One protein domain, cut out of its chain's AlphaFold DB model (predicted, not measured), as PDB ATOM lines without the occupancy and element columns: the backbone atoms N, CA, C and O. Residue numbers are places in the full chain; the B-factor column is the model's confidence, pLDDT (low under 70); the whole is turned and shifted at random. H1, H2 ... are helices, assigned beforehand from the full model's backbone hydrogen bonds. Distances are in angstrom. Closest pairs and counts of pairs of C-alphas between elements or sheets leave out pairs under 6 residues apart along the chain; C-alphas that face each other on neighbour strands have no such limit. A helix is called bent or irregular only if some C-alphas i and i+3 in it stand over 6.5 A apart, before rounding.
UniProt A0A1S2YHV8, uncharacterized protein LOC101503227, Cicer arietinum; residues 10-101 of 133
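This is residues 10 to 101 of the 133 residues of the protein "uncharacterized protein LOC101503227" of Cicer arietinum (UniProt A0A1S2YHV8). The longest helix, H4, lies in the middle with H3 folded along one side and H2 crossing it on another, while H1 folds back along H2 and short H5 packs on H4 residues 85 to 89. From this helical body the link between H3 and H4 makes a long loop whose residues 58 to 63 stick out. The printed part has 92 residues, with five named helices in the order H1 to H5 and no named strand: all helix. It is compact, with a radius of gyration of the C-alphas of 13.7 A, and spans 44 by 31 by 22 A.

The hub H4, residues 74 to 92, touches H3, residues 41 to 52, closest at the C-alphas of Ser 77 and Cys 52, 5.2 A; this hairpin has a shallow tilt of 28 degrees, opposite ways. H4 touches H2, residues 21 to 34, at a steep tilt of 51 degrees, the same way, with C-alphas 84 and 30 closest at 4.2 A. H1, residues 10 to 17, and H2 form a hairpin at 22 degrees. H2 and H3, also a hairpin, only just touch, with 3 pairs of C-alphas within 8 A. H1 and H3 are apart. Every O i to N i+4 pair is within hydrogen-bond range in H1 and H3, against 6 of 10 in H2 and 14 of 15 in H4; H5, residues 96 to 99, is too short for one.

H4 measures 27.9 A from C-alpha 74 at (-11.498, 41.374, -9.513) to C-alpha 92 at (-0.689, 33.026, -33.861). H2 measures 20.3 A and is irregular, with C-alphas 22 and 25 7.7 A apart.

The farthest C-alphas, of Asn 12 and Asp 60, are 44.6 A apart. The printed part has no cut. The link from H3 to H4 is long, 21 residues. Residues 56 to 67 and 74 have pLDDT under 70.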
ATOM      1  N   CYS A  10       7.855  34.519 -29.584       90.88
ATOM      2  CA  CYS A  10       6.703  34.892 -28.759       90.88
ATOM      3  C   CYS A  10       7.083  35.326 -27.327       90.88
ATOM      4  O   CYS A  10       6.711  36.406 -26.859       90.88
ATOM      5  N   GLY A  11       7.886  34.528 -26.616       90.81
ATOM      6  CA  GLY A  11       8.314  34.826 -25.246       90.81
ATOM      7  C   GLY A  11       9.155  36.104 -25.116       90.81
ATOM      8  O   GLY A  11       9.107  36.775 -24.073       90.81
ATOM      9  N   ASN A  12       9.897  36.474 -26.165       91.75
ATOM     10  CA  ASN A  12      10.617  37.746 -26.225       91.75
ATOM     11  C   ASN A  12       9.655  38.932 -26.348       91.75
ATOM     12  O   ASN A  12       9.822  39.915 -25.624       91.75
ATOM     13  N   GLN A  13       8.595  38.813 -27.157       93.81
ATOM     14  CA  GLN A  13       7.552  39.842 -27.238       93.81
ATOM     15  C   GLN A  13       6.883  40.079 -25.878       93.81
ATOM     16  O   GLN A  13       6.781  41.221 -25.430       93.81
ATOM     17  N   CYS A  14       6.553  39.010 -25.145       94.44
ATOM     18  CA  CYS A  14       6.039  39.123 -23.776       94.44
ATOM     19  C   CYS A  14       7.021  39.811 -22.818       94.44
ATOM     20  O   CYS A  14       6.617  40.585 -21.951       94.44
ATOM     21  N   THR A  15       8.318  39.522 -22.948       92.50
ATOM     22  CA  THR A  15       9.349  40.131 -22.094       92.50
ATOM     23  C   THR A  15       9.476  41.630 -22.360       92.50
ATOM     24  O   THR A  15       9.597  42.392 -21.405       92.50
ATOM     25  N   ASN A  16       9.364  42.046 -23.623       92.50
ATOM     26  CA  ASN A  16       9.386  43.452 -24.019       92.50
ATOM     27  C   ASN A  16       8.106  44.194 -23.598       92.50
ATOM     28  O   ASN A  16       8.201  45.256 -22.986       92.50
ATOM     29  N   LYS A  17       6.915  43.623 -23.844       92.94
ATOM     30  CA  LYS A  17       5.625  44.240 -23.468       92.94
ATOM     31  C   LYS A  17       5.505  44.473 -21.958       92.94
ATOM     32  O   LYS A  17       4.977  45.496 -21.532       92.94
ATOM     33  N   TYR A  18       6.031  43.556 -21.145       93.19
ATOM     34  CA  TYR A  18       5.934  43.593 -19.682       93.19
ATOM     35  C   TYR A  18       7.297  43.799 -18.998       93.19
ATOM     36  O   TYR A  18       7.593  43.177 -17.976       93.19
ATOM     37  N   ALA A  19       8.140  44.667 -19.569       91.12
ATOM     38  CA  ALA A  19       9.493  44.928 -19.069       91.12
ATOM     39  C   ALA A  19       9.529  45.686 -17.725       91.12
ATOM     40  O   ALA A  19      10.495  45.560 -16.970       91.12
ATOM     41  N   ALA A  20       8.485  46.456 -17.403       90.94
ATOM     42  CA  ALA A  20       8.399  47.195 -16.144       90.94
ATOM     43  C   ALA A  20       8.291  46.251 -14.931       90.94
ATOM     44  O   ALA A  20       7.543  45.273 -14.961       90.94
ATOM     45  N   LEU A  21       8.972  46.584 -13.825       79.38
ATOM     46  CA  LEU A  21       8.958  45.779 -12.592       79.38
ATOM     47  C   LEU A  21       7.538  45.545 -12.050       79.38
ATOM     48  O   LEU A  21       7.200  44.439 -11.636       79.38
ATOM     49  N   THR A  22       6.676  46.559 -12.128       85.44
ATOM     50  CA  THR A  22       5.263  46.481 -11.718       85.44
ATOM     51  C   THR A  22       4.423  45.557 -12.600       85.44
ATOM     52  O   THR A  22       3.308  45.197 -12.230       85.44
ATOM     53  N   LYS A  23       4.943  45.160 -13.766       85.19
ATOM     54  CA  LYS A  23       4.255  44.320 -14.742       85.19
ATOM     55  C   LYS A  23       4.850  42.906 -14.861       85.19
ATOM     56  O   LYS A  23       4.386  42.113 -15.680       85.19
ATOM     57  N   LEU A  24       5.812  42.552 -14.001       82.88
ATOM     58  CA  LEU A  24       6.413  41.214 -13.946       82.88
ATOM     59  C   LEU A  24       5.397  40.064 -13.799       82.88
ATOM     60  O   LEU A  24       5.602  39.052 -14.475       82.88
ATOM     61  N   PRO A  25       4.317  40.173 -12.993       88.31
ATOM     62  CA  PRO A  25       3.307  39.115 -12.918       88.31
ATOM     63  C   PRO A  25       2.618  38.866 -14.266       88.31
ATOM     64  O   PRO A  25       2.496  37.724 -14.702       88.31
ATOM     65  N   TRP A  26       2.272  39.927 -14.999       92.81
ATOM     66  CA  TRP A  26       1.608  39.840 -16.309       92.81
ATOM     67  C   TRP A  26       2.489  39.207 -17.379       92.81
ATOM     68  O   TRP A  26       2.008  38.460 -18.231       92.81
ATOM     69  N   ARG A  27       3.808  39.403 -17.280       94.12
ATOM     70  CA  ARG A  27       4.776  38.706 -18.133       94.12
ATOM     71  C   ARG A  27       4.638  37.185 -18.036       94.12
ATOM     72  O   ARG A  27       4.847  36.503 -19.036       94.12
ATOM     73  N   VAL A  28       4.327  36.652 -16.852       92.81
ATOM     74  CA  VAL A  28       4.156  35.206 -16.648       92.81
ATOM     75  C   VAL A  28       2.919  34.712 -17.392       92.81
ATOM     76  O   VAL A  28       3.020  33.729 -18.122       92.81
ATOM     77  N   PHE A  29       1.795  35.420 -17.285       94.75
ATOM     78  CA  PHE A  29       0.558  35.063 -17.987       94.75
ATOM     79  C   PHE A  29       0.703  35.171 -19.509       94.75
ATOM     80  O   PHE A  29       0.310  34.259 -20.223       94.75
ATOM     81  N   CYS A  30       1.390  36.197 -20.013       96.25
ATOM     82  CA  CYS A  30       1.711  36.288 -21.441       96.25
ATOM     83  C   CYS A  30       2.544  35.099 -21.931       96.25
ATOM     84  O   CYS A  30       2.243  34.496 -22.957       96.25
ATOM     85  N   LYS A  31       3.558  34.689 -21.161       95.00
ATOM     86  CA  LYS A  31       4.343  33.494 -21.499       95.00
ATOM     87  C   LYS A  31       3.515  32.208 -21.449       95.00
ATOM     88  O   LYS A  31       3.848  31.276 -22.170       95.00
ATOM     89  N   LYS A  32       2.453  32.149 -20.637       94.75
ATOM     90  CA  LYS A  32       1.509  31.024 -20.645       94.75
ATOM     91  C   LYS A  32       0.718  30.960 -21.949       94.75
ATOM     92  O   LYS A  32       0.667  29.882 -22.512       94.75
ATOM     93  N   GLY A  33       0.236  32.087 -22.478       94.94
ATOM     94  CA  GLY A  33      -0.391  32.121 -23.808       94.94
ATOM     95  C   GLY A  33       0.562  31.676 -24.927       94.94
ATOM     96  O   GLY A  33       0.202  30.858 -25.764       94.94
ATOM     97  N   CYS A  34       1.826  32.119 -24.890       94.62
ATOM     98  CA  CYS A  34       2.848  31.647 -25.840       94.62
ATOM     99  C   CYS A  34       3.079  30.130 -25.804       94.62
ATOM    100  O   CYS A  34       3.437  29.538 -26.818       94.62
ATOM    101  N   ASN A  35       2.924  29.534 -24.623       93.50
ATOM    102  CA  ASN A  35       3.147  28.117 -24.367       93.50
ATOM    103  C   ASN A  35       1.821  27.355 -24.195       93.50
ATOM    104  O   ASN A  35       1.826  26.310 -23.554       93.50
ATOM    105  N   SER A  36       0.700  27.892 -24.685       93.25
ATOM    106  CA  SER A  36      -0.571  27.166 -24.700       93.25
ATOM    107  C   SER A  36      -0.419  25.913 -25.557       93.25
ATOM    108  O   SER A  36       0.241  25.962 -26.601       93.25
ATOM    109  N   ASP A  37      -1.027  24.817 -25.114       89.06
ATOM    110  CA  ASP A  37      -1.054  23.550 -25.848       89.06
ATOM    111  C   ASP A  37      -2.133  23.550 -26.947       89.06
ATOM    112  O   ASP A  37      -2.161  22.641 -27.767       89.06
ATOM    113  N   GLY A  38      -2.993  24.578 -26.995       87.81
ATOM    114  CA  GLY A  38      -3.974  24.770 -28.060       87.81
ATOM    115  C   GLY A  38      -3.306  25.008 -29.414       87.81
ATOM    116  O   GLY A  38      -2.418  25.862 -29.543       87.81
ATOM    117  N   ASP A  39      -3.750  24.274 -30.431       89.62
ATOM    118  CA  ASP A  39      -3.229  24.355 -31.799       89.62
ATOM    119  C   ASP A  39      -3.943  25.437 -32.620       89.62
ATOM    120  O   ASP A  39      -3.481  25.829 -33.694       89.62
ATOM    121  N   THR A  40      -5.051  25.960 -32.094       94.12
ATOM    122  CA  THR A  40      -5.849  27.031 -32.696       94.12
ATOM    123  C   THR A  40      -5.904  28.278 -31.819       94.12
ATOM    124  O   THR A  40      -5.655  28.247 -30.609       94.12
ATOM    125  N   TRP A  41      -6.248  29.403 -32.450       94.00
ATOM    126  CA  TRP A  41      -6.475  30.670 -31.761       94.00
ATOM    127  C   TRP A  41      -7.532  30.511 -30.662       94.00
ATOM    128  O   TRP A  41      -7.306  30.921 -29.525       94.00
ATOM    129  N   GLU A  42      -8.642  29.848 -30.978       94.25
ATOM    130  CA  GLU A  42      -9.783  29.647 -30.088       94.25
ATOM    131  C   GLU A  42      -9.432  28.778 -28.875       94.25
ATOM    132  O   GLU A  42      -9.791  29.129 -27.750       94.25
ATOM    133  N   GLU A  43      -8.689  27.685 -29.071       94.56
ATOM    134  CA  GLU A  43      -8.226  26.831 -27.967       94.56
ATOM    135  C   GLU A  43      -7.288  27.593 -27.023       94.56
ATOM    136  O   GLU A  43      -7.406  27.478 -25.805       94.56
ATOM    137  N   CYS A  44      -6.419  28.453 -27.562       95.75
ATOM    138  CA  CYS A  44      -5.554  29.301 -26.740       95.75
ATOM    139  C   CYS A  44      -6.350  30.326 -25.920       95.75
ATOM    140  O   CYS A  44      -6.024  30.596 -24.760       95.75
ATOM    141  N   LEU A  45      -7.418  30.898 -26.491       94.62
ATOM    142  CA  LEU A  45      -8.311  31.792 -25.751       94.62
ATOM    143  C   LEU A  45      -9.047  31.059 -24.624       94.62
ATOM    144  O   LEU A  45      -9.223  31.618 -23.536       94.62
ATOM    145  N   GLU A  46      -9.463  29.817 -24.860       92.50
ATOM    146  CA  GLU A  46     -10.106  28.990 -23.842       92.50
ATOM    147  C   GLU A  46      -9.131  28.638 -22.706       92.50
ATOM    148  O   GLU A  46      -9.470  28.813 -21.532       92.50
ATOM    149  N   ASP A  47      -7.879  28.301 -23.027       93.50
ATOM    150  CA  ASP A  47      -6.814  28.134 -22.031       93.50
ATOM    151  C   ASP A  47      -6.633  29.397 -21.176       93.50
ATOM    152  O   ASP A  47      -6.500  29.319 -19.950       93.50
ATOM    153  N   CYS A  48      -6.664  30.584 -21.791       93.94
ATOM    154  CA  CYS A  48      -6.576  31.852 -21.065       93.94
ATOM    155  C   CYS A  48      -7.778  32.090 -20.138       93.94
ATOM    156  O   CYS A  48      -7.596  32.600 -19.026       93.94
ATOM    157  N   ASN A  49      -8.990  31.703 -20.549       91.06
ATOM    158  CA  ASN A  49     -10.166  31.754 -19.680       91.06
ATOM    159  C   ASN A  49      -9.970  30.850 -18.457       91.06
ATOM    160  O   ASN A  49     -10.088  31.309 -17.321       91.06
ATOM    161  N   GLN A  50      -9.583  29.593 -18.672       89.62
ATOM    162  CA  GLN A  50      -9.369  28.632 -17.589       89.62
ATOM    163  C   GLN A  50      -8.185  28.996 -16.687       89.62
ATOM    164  O   GLN A  50      -8.174  28.663 -15.499       89.62
ATOM    165  N   LEU A  51      -7.178  29.687 -17.222       90.69
ATOM    166  CA  LEU A  51      -6.027  30.154 -16.459       90.69
ATOM    167  C   LEU A  51      -6.409  31.272 -15.486       90.69
ATOM    168  O   LEU A  51      -5.995  31.249 -14.324       90.69
ATOM    169  N   CYS A  52      -7.186  32.245 -15.956       90.50
ATOM    170  CA  CYS A  52      -7.476  33.467 -15.207       90.50
ATOM    171  C   CYS A  52      -8.775  33.390 -14.404       90.50
ATOM    172  O   CYS A  52      -8.976  34.176 -13.469       90.50
ATOM    173  N   TYR A  53      -9.618  32.400 -14.694       86.75
ATOM    174  CA  TYR A  53     -10.922  32.266 -14.081       86.75
ATOM    175  C   TYR A  53     -11.348  30.819 -13.844       86.75
ATOM    176  O   TYR A  53     -10.792  29.859 -14.375       86.75
ATOM    177  N   LYS A  54     -12.336  30.643 -12.970       80.19
ATOM    178  CA  LYS A  54     -12.873  29.340 -12.596       80.19
ATOM    179  C   LYS A  54     -14.386  29.324 -12.738       80.19
ATOM    180  O   LYS A  54     -15.066  30.202 -12.201       80.19
ATOM    181  N   ASP A  55     -14.880  28.264 -13.369       70.31
ATOM    182  CA  ASP A  55     -16.307  28.031 -13.519       70.31
ATOM    183  C   ASP A  55     -17.012  27.875 -12.165       70.31
ATOM    184  O   ASP A  55     -16.437  27.340 -11.197       70.31
ATOM    185  N   PRO A  56     -18.269  28.338 -12.075       66.44
ATOM    186  CA  PRO A  56     -19.090  28.133 -10.898       66.44
ATOM    187  C   PRO A  56     -19.317  26.633 -10.672       66.44
ATOM    188  O   PRO A  56     -19.614  25.870 -11.587       66.44
ATOM    189  N   VAL A  57     -19.151  26.202  -9.420       61.03
ATOM    190  CA  VAL A  57     -19.114  24.774  -9.045       61.03
ATOM    191  C   VAL A  57     -20.515  24.171  -8.870       61.03
ATOM    192  O   VAL A  57     -20.658  22.953  -8.909       61.03
ATOM    193  N   PHE A  58     -21.563  24.989  -8.714       59.78
ATOM    194  CA  PHE A  58     -22.918  24.519  -8.405       59.78
ATOM    195  C   PHE A  58     -23.972  25.163  -9.307       59.78
ATOM    196  O   PHE A  58     -23.958  26.374  -9.518       59.78
ATOM    197  N   LYS A  59     -24.903  24.341  -9.811       56.72
ATOM    198  CA  LYS A  59     -25.972  24.752 -10.739       56.72
ATOM    199  C   LYS A  59     -27.102  25.553 -10.070       56.72
ATOM    200  O   LYS A  59     -27.827  26.241 -10.774       56.72
ATOM    201  N   ASP A  60     -27.189  25.545  -8.734       58.31
ATOM    202  CA  ASP A  60     -28.363  26.042  -7.992       58.31
ATOM    203  C   ASP A  60     -28.043  27.058  -6.872       58.31
ATOM    204  O   ASP A  60     -28.913  27.414  -6.078       58.31
ATOM    205  N   GLN A  61     -26.805  27.563  -6.788       52.31
ATOM    206  CA  GLN A  61     -26.428  28.637  -5.855       52.31
ATOM    207  C   GLN A  61     -25.754  29.801  -6.590       52.31
ATOM    208  O   GLN A  61     -24.716  29.638  -7.230       52.31
ATOM    209  N   GLN A  62     -26.319  31.006  -6.449       51.28
ATOM    210  CA  GLN A  62     -25.729  32.261  -6.926       51.28
ATOM    211  C   GLN A  62     -24.524  32.685  -6.064       51.28
ATOM    212  O   GLN A  62     -24.554  33.705  -5.379       51.28
ATOM    213  N   TRP A  63     -23.418  31.950  -6.095       48.53
ATOM    214  CA  TRP A  63     -22.128  32.566  -5.775       48.53
ATOM    215  C   TRP A  63     -21.544  33.126  -7.063       48.53
ATOM    216  O   TRP A  63     -20.976  32.380  -7.847       48.53
ATOM    217  N   SER A  64     -21.799  34.417  -7.305       50.41
ATOM    218  CA  SER A  64     -21.261  35.305  -8.357       50.41
ATOM    219  C   SER A  64     -20.663  34.673  -9.632       50.41
ATOM    220  O   SER A  64     -19.643  35.160 -10.104       50.41
ATOM    221  N   ALA A  65     -21.293  33.632 -10.187       52.72
ATOM    222  CA  ALA A  65     -21.137  32.989 -11.503       52.72
ATOM    223  C   ALA A  65     -19.718  32.713 -12.065       52.72
ATOM    224  O   ALA A  65     -19.607  32.204 -13.169       52.72
ATOM    225  N   TYR A  66     -18.639  33.039 -11.353       60.75
ATOM    226  CA  TYR A  66     -17.241  32.860 -11.749       60.75
ATOM    227  C   TYR A  66     -16.351  33.268 -10.570       60.75
ATOM    228  O   TYR A  66     -16.627  34.272  -9.896       60.75
ATOM    229  N   ILE A  67     -15.263  32.539 -10.361       69.25
ATOM    230  CA  ILE A  67     -14.280  32.853  -9.323       69.25
ATOM    231  C   ILE A  67     -12.992  33.296 -10.013       69.25
ATOM    232  O   ILE A  67     -12.421  32.554 -10.813       69.25
ATOM    233  N   ASP A  68     -12.553  34.511  -9.699       78.56
ATOM    234  CA  ASP A  68     -11.278  35.054 -10.154       78.56
ATOM    235  C   ASP A  68     -10.146  34.172  -9.598       78.56
ATOM    236  O   ASP A  68     -10.055  33.951  -8.387       78.56
ATOM    237  N   ARG A  69      -9.312  33.598 -10.478       80.44
ATOM    238  CA  ARG A  69      -8.161  32.781 -10.046       80.44
ATOM    239  C   ARG A  69      -6.971  33.642  -9.640       80.44
ATOM    240  O   ARG A  69      -6.089  33.162  -8.926       80.44
ATOM    241  N   SER A  70      -6.922  34.895 -10.090       75.44
ATOM    242  CA  SER A  70      -5.893  35.838  -9.670       75.44
ATOM    243  C   SER A  70      -6.195  36.339  -8.251       75.44
ATOM    244  O   SER A  70      -7.301  36.810  -7.991       75.44
ATOM    245  N   PRO A  71      -5.240  36.255  -7.309       72.00
ATOM    246  CA  PRO A  71      -5.451  36.756  -5.956       72.00
ATOM    247  C   PRO A  71      -5.584  38.285  -5.963       72.00
ATOM    248  O   PRO A  71      -4.806  38.958  -6.632       72.00
ATOM    249  N   GLY A  72      -6.502  38.845  -5.170       76.38
ATOM    250  CA  GLY A  72      -6.635  40.296  -4.984       76.38
ATOM    251  C   GLY A  72      -7.904  40.887  -5.602       76.38
ATOM    252  O   GLY A  72      -9.005  40.438  -5.295       76.38
ATOM    253  N   SER A  73      -7.754  41.952  -6.395       76.94
ATOM    254  CA  SER A  73      -8.877  42.661  -7.026       76.94
ATOM    255  C   SER A  73      -9.496  41.839  -8.156       76.94
ATOM    256  O   SER A  73      -8.778  41.174  -8.898       76.94
ATOM    257  N   ALA A  74     -10.806  41.978  -8.370       69.31
ATOM    258  CA  ALA A  74     -11.498  41.374  -9.513       69.31
ATOM    259  C   ALA A  74     -10.902  41.809 -10.869       69.31
ATOM    260  O   ALA A  74     -10.885  41.034 -11.821       69.31
ATOM    261  N   SER A  75     -10.341  43.021 -10.946       80.12
ATOM    262  CA  SER A  75      -9.665  43.528 -12.150       80.12
ATOM    263  C   SER A  75      -8.382  42.764 -12.498       80.12
ATOM    264  O   SER A  75      -7.907  42.838 -13.626       80.12
ATOM    265  N   TYR A  76      -7.796  42.018 -11.558       87.12
ATOM    266  CA  TYR A  76      -6.551  41.292 -11.814       87.12
ATOM    267  C   TYR A  76      -6.758  40.054 -12.676       87.12
ATOM    268  O   TYR A  76      -5.863  39.707 -13.440       87.12
ATOM    269  N   SER A  77      -7.919  39.403 -12.596       87.88
ATOM    270  CA  SER A  77      -8.232  38.298 -13.507       87.88
ATOM    271  C   SER A  77      -8.482  38.791 -14.936       87.88
ATOM    272  O   SER A  77      -8.119  38.104 -15.888       87.88
ATOM    273  N   GLU A  78      -9.003  40.008 -15.096       89.12
ATOM    274  CA  GLU A  78      -9.105  40.676 -16.397       89.12
ATOM    275  C   GLU A  78      -7.716  41.021 -16.952       89.12
ATOM    276  O   GLU A  78      -7.381  40.633 -18.072       89.12
ATOM    277  N   GLU A  79      -6.844  41.637 -16.147       91.44
ATOM    278  CA  GLU A  79      -5.449  41.887 -16.542       91.44
ATOM    279  C   GLU A  79      -4.681  40.582 -16.829       91.44
ATOM    280  O   GLU A  79      -3.883  40.529 -17.767       91.44
ATOM    281  N   CYS A  80      -4.942  39.510 -16.072       93.50
ATOM    282  CA  CYS A  80      -4.414  38.171 -16.334       93.50
ATOM    283  C   CYS A  80      -4.841  37.684 -17.720       93.50
ATOM    284  O   CYS A  80      -3.994  37.232 -18.496       93.50
ATOM    285  N   PHE A  81      -6.133  37.806 -18.038       94.19
ATOM    286  CA  PHE A  81      -6.695  37.347 -19.300       94.19
ATOM    287  C   PHE A  81      -6.069  38.104 -20.468       94.19
ATOM    288  O   PHE A  81      -5.456  37.482 -21.329       94.19
ATOM    289  N   HIS A  82      -6.089  39.439 -20.448       95.00
ATOM    290  CA  HIS A  82      -5.475  40.243 -21.511       95.00
ATOM    291  C   HIS A  82      -3.968  40.000 -21.648       95.00
ATOM    292  O   HIS A  82      -3.418  40.010 -22.757       95.00
ATOM    293  N   ALA A  83      -3.280  39.739 -20.533       95.81
ATOM    294  CA  ALA A  83      -1.880  39.359 -20.576       95.81
ATOM    295  C   ALA A  83      -1.675  38.017 -21.280       95.81
ATOM    296  O   ALA A  83      -0.807  37.936 -22.148       95.81
ATOM    297  N   CYS A  84      -2.484  37.008 -20.958       96.38
ATOM    298  CA  CYS A  84      -2.460  35.702 -21.608       96.38
ATOM    299  C   CYS A  84      -2.809  35.785 -23.102       96.38
ATOM    300  O   CYS A  84      -2.029  35.316 -23.931       96.38
ATOM    301  N   VAL A  85      -3.895  36.480 -23.458       96.81
ATOM    302  CA  VAL A  85      -4.342  36.683 -24.847       96.81
ATOM    303  C   VAL A  85      -3.279  37.409 -25.673       96.81
ATOM    304  O   VAL A  85      -3.065  37.060 -26.830       96.81
ATOM    305  N   SER A  86      -2.528  38.348 -25.084       96.25
ATOM    306  CA  SER A  86      -1.368  38.951 -25.766       96.25
ATOM    307  C   SER A  86      -0.340  37.894 -26.188       96.25
ATOM    308  O   SER A  86       0.217  37.977 -27.277       96.25
ATOM    309  N   GLY A  87      -0.104  36.891 -25.337       96.25
ATOM    310  CA  GLY A  87       0.752  35.746 -25.639       96.25
ATOM    311  C   GLY A  87       0.205  34.878 -26.769       96.25
ATOM    312  O   GLY A  87       0.954  34.550 -27.685       96.25
ATOM    313  N   CYS A  88      -1.096  34.571 -26.751       96.75
ATOM    314  CA  CYS A  88      -1.758  33.895 -27.872       96.75
ATOM    315  C   CYS A  88      -1.596  34.701 -29.171       96.75
ATOM    316  O   CYS A  88      -1.244  34.146 -30.206       96.75
ATOM    317  N   GLY A  89      -1.769  36.025 -29.114       95.88
ATOM    318  CA  GLY A  89      -1.651  36.898 -30.284       95.88
ATOM    319  C   GLY A  89      -0.256  36.851 -30.897       95.88
ATOM    320  O   GLY A  89      -0.111  36.767 -32.110       95.88
ATOM    321  N   TYR A  90       0.779  36.802 -30.058       95.06
ATOM    322  CA  TYR A  90       2.152  36.602 -30.519       95.06
ATOM    323  C   TYR A  90       2.423  35.195 -31.062       95.06
ATOM    324  O   TYR A  90       3.264  35.061 -31.947       95.06
ATOM    325  N   LYS A  91       1.755  34.159 -30.538       93.81
ATOM    326  CA  LYS A  91       1.886  32.769 -31.009       93.81
ATOM    327  C   LYS A  91       1.273  32.589 -32.401       93.81
ATOM    328  O   LYS A  91       1.887  31.948 -33.245       93.81
ATOM    329  N   PHE A  92       0.094  33.166 -32.625       93.88
ATOM    330  CA  PHE A  92      -0.689  33.026 -33.861       93.88
ATOM    331  C   PHE A  92      -0.556  34.216 -34.823       93.88
ATOM    332  O   PHE A  92      -1.266  34.276 -35.821       93.88
ATOM    333  N   GLU A  93       0.332  35.167 -34.524       92.62
ATOM    334  CA  GLU A  93       0.575  36.379 -35.326       92.62
ATOM    335  C   GLU A  93      -0.688  37.229 -35.581       92.62
ATOM    336  O   GLU A  93      -0.841  37.877 -36.618       92.62
ATOM    337  N   VAL A  94      -1.592  37.265 -34.599       93.75
ATOM    338  CA  VAL A  94      -2.817  38.074 -34.637       93.75
ATOM    339  C   VAL A  94      -2.476  39.541 -34.384       93.75
ATOM    340  O   VAL A  94      -1.642  39.875 -33.535       93.75
ATOM    341  N   LYS A  95      -3.133  40.450 -35.113       92.00
ATOM    342  CA  LYS A  95      -2.896  41.890 -34.964       92.00
ATOM    343  C   LYS A  95      -3.330  42.369 -33.582       92.00
ATOM    344  O   LYS A  95      -4.354  41.947 -33.052       92.00
ATOM    345  N   ALA A  96      -2.576  43.312 -33.020       89.31
ATOM    346  CA  ALA A  96      -2.846  43.846 -31.687       89.31
ATOM    347  C   ALA A  96      -4.272  44.414 -31.545       89.31
ATOM    348  O   ALA A  96      -4.903  44.219 -30.515       89.31
ATOM    349  N   ASP A  97      -4.814  45.040 -32.595       90.88
ATOM    350  CA  ASP A  97      -6.169  45.593 -32.566       90.88
ATOM    351  C   ASP A  97      -7.265  44.519 -32.512       90.88
ATOM    352  O   ASP A  97      -8.376  44.801 -32.069       90.88
ATOM    353  N   GLU A  98      -6.981  43.302 -32.974       91.81
ATOM    354  CA  GLU A  98      -7.886  42.159 -32.853       91.81
ATOM    355  C   GLU A  98      -7.745  41.501 -31.479       91.81
ATOM    356  O   GLU A  98      -8.752  41.223 -30.834       91.81
ATOM    357  N   VAL A  99      -6.509  41.354 -30.991       92.38
ATOM    358  CA  VAL A  99      -6.184  40.875 -29.634       92.38
ATOM    359  C   VAL A  99      -6.885  41.721 -28.563       92.38
ATOM    360  O   VAL A  99      -7.468  41.173 -27.629       92.38
ATOM    361  N   ASP A 100      -6.873  43.049 -28.705       90.06
ATOM    362  CA  ASP A 100      -7.441  43.979 -27.720       90.06
ATOM    363  C   ASP A 100      -8.984  43.970 -27.691       90.06
ATOM    364  O   ASP A 100      -9.584  44.417 -26.714       90.06
ATOM    365  N   LYS A 101      -9.646  43.444 -28.733       91.00
ATOM    366  CA  LYS A 101     -11.116  43.295 -28.785       91.00
ATOM    367  C   LYS A 101     -11.605  42.030 -28.077       91.00
ATOM    368  O   LYS A 101     -12.806  41.895 -27.834       91.00
TER     369      LYS A 101